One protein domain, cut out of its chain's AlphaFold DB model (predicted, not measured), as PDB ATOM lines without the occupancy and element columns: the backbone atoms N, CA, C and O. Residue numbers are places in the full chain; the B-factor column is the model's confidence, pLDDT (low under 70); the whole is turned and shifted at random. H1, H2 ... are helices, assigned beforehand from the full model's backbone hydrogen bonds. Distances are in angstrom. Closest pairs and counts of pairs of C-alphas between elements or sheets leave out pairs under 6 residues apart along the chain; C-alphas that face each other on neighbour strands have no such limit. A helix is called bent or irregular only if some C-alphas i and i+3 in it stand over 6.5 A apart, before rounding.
ATOM      1  N   LEU A 199      41.803  15.629  15.749       71.44
ATOM      2  CA  LEU A 199      40.419  15.155  15.675       71.44
ATOM      3  C   LEU A 199      39.786  15.429  14.308       71.44
ATOM      4  O   LEU A 199      39.104  14.560  13.783       71.44
ATOM      5  N   GLU A 200      40.039  16.597  13.713       74.81
ATOM      6  CA  GLU A 200      39.468  16.992  12.418       74.81
ATOM      7  C   GLU A 200      39.918  16.045  11.297       74.81
ATOM      8  O   GLU A 200      39.091  15.589  10.510       74.81
ATOM      9  N   SER A 201      41.196  15.650  11.300       72.44
ATOM     10  CA  SER A 201      41.736  14.635  10.385       72.44
ATOM     11  C   SER A 201      41.105  13.249  10.569       72.44
ATOM     12  O   SER A 201      41.031  12.478   9.616       72.44
ATOM     13  N   MET A 202      40.659  12.913  11.784       73.94
ATOM     14  CA  MET A 202      40.050  11.615  12.095       73.94
ATOM     15  C   MET A 202      38.533  11.585  11.866       73.94
ATOM     16  O   MET A 202      37.969  10.502  11.701       73.94
ATOM     17  N   MET A 203      37.864  12.745  11.839       75.25
ATOM     18  CA  MET A 203      36.404  12.842  11.722       75.25
ATOM     19  C   MET A 203      35.819  12.049  10.544       75.25
ATOM     20  O   MET A 203      34.849  11.331  10.785       75.25
ATOM     21  N   PRO A 204      36.366  12.098   9.309       75.69
ATOM     22  CA  PRO A 204      35.806  11.339   8.189       75.69
ATOM     23  C   PRO A 204      35.727   9.831   8.465       75.69
ATOM     24  O   PRO A 204      34.694   9.214   8.227       75.69
ATOM     25  N   LEU A 205      36.772   9.258   9.069       75.06
ATOM     26  CA  LEU A 205      36.848   7.828   9.393       75.06
ATOM     27  C   LEU A 205      35.858   7.441  10.487       75.06
ATOM     28  O   LEU A 205      35.216   6.394  10.433       75.06
ATOM     29  N   LEU A 206      35.739   8.296  11.505       75.44
ATOM     30  CA  LEU A 206      34.800   8.079  12.596       75.44
ATOM     31  C   LEU A 206      33.347   8.177  12.099       75.44
ATOM     32  O   LEU A 206      32.500   7.407  12.551       75.44
ATOM     33  N   VAL A 207      33.067   9.078  11.149       80.44
ATOM     34  CA  VAL A 207      31.754   9.223  10.498       80.44
ATOM     35  C   VAL A 207      31.443   8.017   9.616       80.44
ATOM     36  O   VAL A 207      30.349   7.468   9.722       80.44
ATOM     37  N   GLU A 208      32.384   7.555   8.791       77.56
ATOM     38  CA  GLU A 208      32.222   6.317   8.015       77.56
ATOM     39  C   GLU A 208      31.952   5.116   8.931       77.56
ATOM     40  O   GLU A 208      31.040   4.322   8.675       77.56
ATOM     41  N   GLY A 209      32.673   5.030  10.053       76.31
ATOM     42  CA  GLY A 209      32.428   4.045  11.102       76.31
ATOM     43  C   GLY A 209      31.005   4.114  11.666       76.31
ATOM     44  O   GLY A 209      30.340   3.079  11.762       76.31
ATOM     45  N   GLU A 210      30.506   5.312  11.991       79.88
ATOM     46  CA  GLU A 210      29.140   5.521  12.496       79.88
ATOM     47  C   GLU A 210      28.074   5.165  11.445       79.88
ATOM     48  O   GLU A 210      27.088   4.499  11.767       79.88
ATOM     49  N   ILE A 211      28.260   5.575  10.184       82.50
ATOM     50  CA  ILE A 211      27.337   5.257   9.084       82.50
ATOM     51  C   ILE A 211      27.221   3.750   8.950       82.50
ATOM     52  O   ILE A 211      26.122   3.201   9.037       82.50
ATOM     53  N   TYR A 212      28.358   3.072   8.820       77.44
ATOM     54  CA  TYR A 212      28.358   1.634   8.667       77.44
ATOM     55  C   TYR A 212      27.725   0.984   9.919       77.44
ATOM     56  O   TYR A 212      27.037  -0.026   9.790       77.44
ATOM     57  N   ASP A 213      27.886   1.540  11.143       78.81
ATOM     58  CA  ASP A 213      27.338   0.995  12.420       78.81
ATOM     59  C   ASP A 213      25.817   1.003  12.371       78.81
ATOM     60  O   ASP A 213      25.174  -0.016  12.638       78.81
ATOM     61  N   LYS A 214      25.257   2.126  11.919       83.44
ATOM     62  CA  LYS A 214      23.827   2.271  11.662       83.44
ATOM     63  C   LYS A 214      23.346   1.281  10.607       83.44
ATOM     64  O   LYS A 214      22.289   0.690  10.792       83.44
ATOM     65  N   GLU A 215      24.110   1.052   9.540       86.12
ATOM     66  CA  GLU A 215      23.746   0.066   8.515       86.12
ATOM     67  C   GLU A 215      23.737  -1.369   9.047       86.12
ATOM     68  O   GLU A 215      22.780  -2.099   8.811       86.12
ATOM     69  N   THR A 216      24.759  -1.765   9.813       85.56
ATOM     70  CA  THR A 216      24.826  -3.103  10.423       85.56
ATOM     71  C   THR A 216      23.709  -3.309  11.440       85.56
ATOM     72  O   THR A 216      23.100  -4.375  11.451       85.56
ATOM     73  N   LEU A 217      23.392  -2.305  12.267       87.44
ATOM     74  CA  LEU A 217      22.237  -2.370  13.166       87.44
ATOM     75  C   LEU A 217      20.914  -2.422  12.397       87.44
ATOM     76  O   LEU A 217      20.017  -3.168  12.777       87.44
ATOM     77  N   ALA A 218      20.781  -1.671  11.304       87.75
ATOM     78  CA  ALA A 218      19.594  -1.737  10.462       87.75
ATOM     79  C   ALA A 218      19.434  -3.133   9.842       87.75
ATOM     80  O   ALA A 218      18.331  -3.679   9.832       87.75
ATOM     81  N   ASP A 219      20.525  -3.738   9.374       88.56
ATOM     82  CA  ASP A 219      20.520  -5.099   8.847       88.56
ATOM     83  C   ASP A 219      20.274  -6.138   9.941       88.56
ATOM     84  O   ASP A 219      19.519  -7.066   9.695       88.56
ATOM     85  N   TYR A 220      20.795  -5.960  11.160       89.69
ATOM     86  CA  TYR A 220      20.402  -6.750  12.335       89.69
ATOM     87  C   TYR A 220      18.892  -6.648  12.600       89.69
ATOM     88  O   TYR A 220      18.224  -7.663  12.790       89.69
ATOM     89  N   ASN A 221      18.332  -5.441  12.482       88.56
ATOM     90  CA  ASN A 221      16.901  -5.132  12.576       88.56
ATOM     91  C   ASN A 221      16.104  -5.480  11.305       88.56
ATOM     92  O   ASN A 221      15.059  -4.885  11.039       88.56
ATOM     93  N   PHE A 222      16.567  -6.456  10.521       86.75
ATOM     94  CA  PHE A 222      15.860  -6.999   9.361       86.75
ATOM     95  C   PHE A 222      15.615  -6.005   8.209       86.75
ATOM     96  O   PHE A 222      14.737  -6.254   7.379       86.75
ATOM     97  N   ARG A 223      16.408  -4.928   8.057       86.88
ATOM     98  CA  ARG A 223      16.390  -4.085   6.834       86.88
ATOM     99  C   ARG A 223      16.584  -4.936   5.575       86.88
ATOM    100  O   ARG A 223      15.891  -4.754   4.577       86.88
ATOM    101  N   ASN A 224      17.474  -5.921   5.656       81.38
ATOM    102  CA  ASN A 224      17.747  -6.912   4.614       81.38
ATOM    103  C   ASN A 224      16.718  -8.072   4.562       81.38
ATOM    104  O   ASN A 224      16.937  -9.041   3.838       81.38
ATOM    105  N   ARG A 225      15.622  -8.010   5.335       81.56
ATOM    106  CA  ARG A 225      14.561  -9.031   5.520       81.56
ATOM    107  C   ARG A 225      14.979 -10.337   6.196       81.56
ATOM    108  O   ARG A 225      14.114 -11.071   6.665       81.56
ATOM    109  N   ILE A 226      16.270 -10.640   6.237       78.44
ATOM    110  CA  ILE A 226      16.802 -11.886   6.799       78.44
ATOM    111  C   ILE A 226      17.240 -11.663   8.240       78.44
ATOM    112  O   ILE A 226      16.945 -12.507   9.078       78.44
ATOM    113  N   GLY A 227      17.862 -10.509   8.486       83.50
ATOM    114  CA  GLY A 227      18.541 -10.041   9.686       83.50
ATOM    115  C   GLY A 227      20.049 -10.405   9.722       83.50
ATOM    116  O   GLY A 227      20.564 -10.920   8.725       83.50
ATOM    117  N   LEU A 228      20.772 -10.153  10.825       86.81
ATOM    118  CA  LEU A 228      22.195 -10.518  11.013       86.81
ATOM    119  C   LEU A 228      22.458 -11.138  12.401       86.81
ATOM    120  O   LEU A 228      21.953 -10.601  13.375       86.81
ATOM    121  N   PRO A 229      23.285 -12.194  12.547       88.06
ATOM    122  CA  PRO A 229      23.611 -12.759  13.864       88.06
ATOM    123  C   PRO A 229      24.549 -11.856  14.677       88.06
ATOM    124  O   PRO A 229      25.348 -11.095  14.117       88.06
ATOM    125  N   LEU A 230      24.522 -12.003  16.009       88.44
ATOM    126  CA  LEU A 230      25.336 -11.215  16.948       88.44
ATOM    127  C   LEU A 230      26.836 -11.341  16.671       88.44
ATOM    128  O   LEU A 230      27.587 -10.381  16.851       88.44
ATOM    129  N   ASN A 231      27.278 -12.500  16.176       85.81
ATOM    130  CA  ASN A 231      28.670 -12.733  15.806       85.81
ATOM    131  C   ASN A 231      29.175 -11.746  14.732       85.81
ATOM    132  O   ASN A 231      30.327 -11.318  14.789       85.81
ATOM    133  N   GLN A 232      28.329 -11.318  13.784       84.25
ATOM    134  CA  GLN A 232      28.728 -10.309  12.787       84.25
ATOM    135  C   GLN A 232      28.888  -8.919  13.410       84.25
ATOM    136  O   GLN A 232      29.795  -8.175  13.040       84.25
ATOM    137  N   ILE A 233      28.054  -8.590  14.401       82.62
ATOM    138  CA  ILE A 233      28.168  -7.338  15.161       82.62
ATOM    139  C   ILE A 233      29.468  -7.337  15.980       82.62
ATOM    140  O   ILE A 233      30.177  -6.331  16.008       82.62
ATOM    141  N   ALA A 234      29.816  -8.471  16.593       79.81
ATOM    142  CA  ALA A 234      31.050  -8.640  17.358       79.81
ATOM    143  C   ALA A 234      32.309  -8.496  16.474       79.81
ATOM    144  O   ALA A 234      33.166  -7.641  16.728       79.81
ATOM    145  N   LYS A 235      32.388  -9.259  15.369       69.31
ATOM    146  CA  LYS A 235      33.551  -9.301  14.456       69.31
ATOM    147  C   LYS A 235      33.992  -7.929  13.946       69.31
ATOM    148  O   LYS A 235      35.180  -7.696  13.734       69.31
ATOM    149  N   ARG A 236      33.053  -7.006  13.760       62.09
ATOM    150  CA  ARG A 236      33.297  -5.732  13.092       62.09
ATOM    151  C   ARG A 236      34.259  -4.783  13.821       62.09
ATOM    152  O   ARG A 236      34.963  -4.023  13.165       62.09
ATOM    153  N   LYS A 237      34.286  -4.791  15.154       52.41
ATOM    154  CA  LYS A 237      35.093  -3.833  15.940       52.41
ATOM    155  C   LYS A 237      36.221  -4.486  16.738       52.41
ATOM    156  O   LYS A 237      36.663  -3.908  17.724       52.41
ATOM    157  N   ALA A 238      36.588  -5.727  16.399       51.00
ATOM    158  CA  ALA A 238      37.291  -6.613  17.335       51.00
ATOM    159  C   ALA A 238      36.591  -6.660  18.714       51.00
ATOM    160  O   ALA A 238      37.215  -6.919  19.742       51.00
ATOM    161  N   ARG A 239      35.277  -6.380  18.736       59.25
ATOM    162  CA  ARG A 239      34.451  -6.449  19.932       59.25
ATOM    163  C   ARG A 239      34.223  -7.921  20.203       59.25
ATOM    164  O   ARG A 239      33.880  -8.688  19.306       59.25
ATOM    165  N   ASN A 240      34.412  -8.322  21.446       73.44
ATOM    166  CA  ASN A 240      33.948  -9.635  21.846       73.44
ATOM    167  C   ASN A 240      32.400  -9.631  21.863       73.44
ATOM    168  O   ASN A 240      31.751  -8.581  21.839       73.44
ATOM    169  N   LEU A 241      31.791 -10.812  21.886       83.81
ATOM    170  CA  LEU A 241      30.338 -10.988  21.941       83.81
ATOM    171  C   LEU A 241      29.697 -10.263  23.137       83.81
ATOM    172  O   LEU A 241      28.559  -9.822  23.028       83.81
ATOM    173  N   VAL A 242      30.419 -10.092  24.254       83.50
ATOM    174  CA  VAL A 242      29.916  -9.344  25.422       83.50
ATOM    175  C   VAL A 242      29.687  -7.886  25.057       83.50
ATOM    176  O   VAL A 242      28.610  -7.358  25.306       83.50
ATOM    177  N   ASP A 243      30.668  -7.259  24.410       79.19
ATOM    178  CA  ASP A 243      30.582  -5.860  23.992       79.19
ATOM    179  C   ASP A 243      29.501  -5.653  22.920       79.19
ATOM    180  O   ASP A 243      28.867  -4.603  22.882       79.19
ATOM    181  N   ALA A 244      29.255  -6.652  22.065       85.06
ATOM    182  CA  ALA A 244      28.148  -6.619  21.110       85.06
ATOM    183  C   ALA A 244      26.777  -6.701  21.806       85.06
ATOM    184  O   ALA A 244      25.891  -5.913  21.487       85.06
ATOM    185  N   ILE A 245      26.609  -7.614  22.768       89.19
ATOM    186  CA  ILE A 245      25.364  -7.755  23.537       89.19
ATOM    187  C   ILE A 245      25.088  -6.485  24.347       89.19
ATOM    188  O   ILE A 245      23.990  -5.945  24.256       89.19
ATOM    189  N   LEU A 246      26.082  -5.973  25.079       85.44
ATOM    190  CA  LEU A 246      25.955  -4.727  25.842       85.44
ATOM    191  C   LEU A 246      25.606  -3.550  24.936       85.44
ATOM    192  O   LEU A 246      24.669  -2.820  25.228       85.44
ATOM    193  N   TYR A 247      26.288  -3.414  23.795       83.56
ATOM    194  CA  TYR A 247      25.989  -2.359  22.831       83.56
ATOM    195  C   TYR A 247      24.522  -2.373  22.388       83.56
ATOM    196  O   TYR A 247      23.903  -1.317  22.327       83.56
ATOM    197  N   ILE A 248      23.952  -3.546  22.102       87.62
ATOM    198  CA  ILE A 248      22.542  -3.658  21.706       87.62
ATOM    199  C   ILE A 248      21.629  -3.337  22.894       87.62
ATOM    200  O   ILE A 248      20.709  -2.543  22.726       87.62
ATOM    201  N   LEU A 249      21.902  -3.900  24.079       87.44
ATOM    202  CA  LEU A 249      21.054  -3.725  25.265       87.44
ATOM    203  C   LEU A 249      21.057  -2.292  25.826       87.44
ATOM    204  O   LEU A 249      20.082  -1.847  26.423       87.44
ATOM    205  N   GLU A 250      22.162  -1.565  25.661       83.19
ATOM    206  CA  GLU A 250      22.320  -0.185  26.131       83.19
ATOM    207  C   GLU A 250      21.886   0.849  25.080       83.19
ATOM    208  O   GLU A 250      21.731   2.029  25.401       83.19
ATOM    209  N   THR A 251      21.680   0.434  23.823       82.00
ATOM    210  CA  THR A 251      21.224   1.344  22.767       82.00
ATOM    211  C   THR A 251      19.714   1.586  22.901       82.00
ATOM    212  O   THR A 251      18.923   0.644  22.819       82.00
TER     213      THR A 251
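What this domain is: This is residues 199 to 251 of the 573 residues of an uncharacterized protein of Ignavibacteria bacterium RBG_16_35_7 (UniProt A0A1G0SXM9). A long helix, H1, sticks out with its residues 199 to 208 as a free arm; after Tyr 220 the backbone folds back through a short link, and the short helix H2 sits near H1, with H3 packed steeply on H2, away from H1. The printed part has 53 residues, all helix in class, with three named helices in the order H1, H2, H3 and no named strand. It is only just loose, close to compact, with a radius of gyration of the C-alphas of 12.1 A, and spans 36 by 24 by 19 A.

Where its parts are: H1, residues 199 to 220, runs 29.9 A from C-alpha 199 at (40.419, 15.155, 15.675); it has a kink of 28 degrees near residue 206 and is irregular, with C-alphas 201 and 204 7.1 A apart. H2 is residues 230 to 235, 8.8 A. H3, residues 241 to 250, 14.1 A, ends at C-alpha 250 (22.320, -0.185, 26.131).

How they stand to each other: H1 and H2 are close but not clearly touching, their closest C-alphas, Thr 216 and Ile 233, 7.2 A apart, at a shallow tilt of 27 degrees, opposite ways. H2 and H3 touch, closest at the C-alphas of Ala 234 and Ala 244, 5.2 A, at a steep tilt of 62 degrees, opposite ways. H1 and H3 are apart. Every O i to N i+4 pair is within hydrogen-bond range in H2 and H3; in H1, 16 of 18.

The domain as a whole: The farthest C-alphas, Glu 200 and Ile 226, are 37.1 A apart. The printed part has no cut; the link H1 to H2 is short, H2 to H3 tight. Residues 235 to 239 have pLDDT under 70.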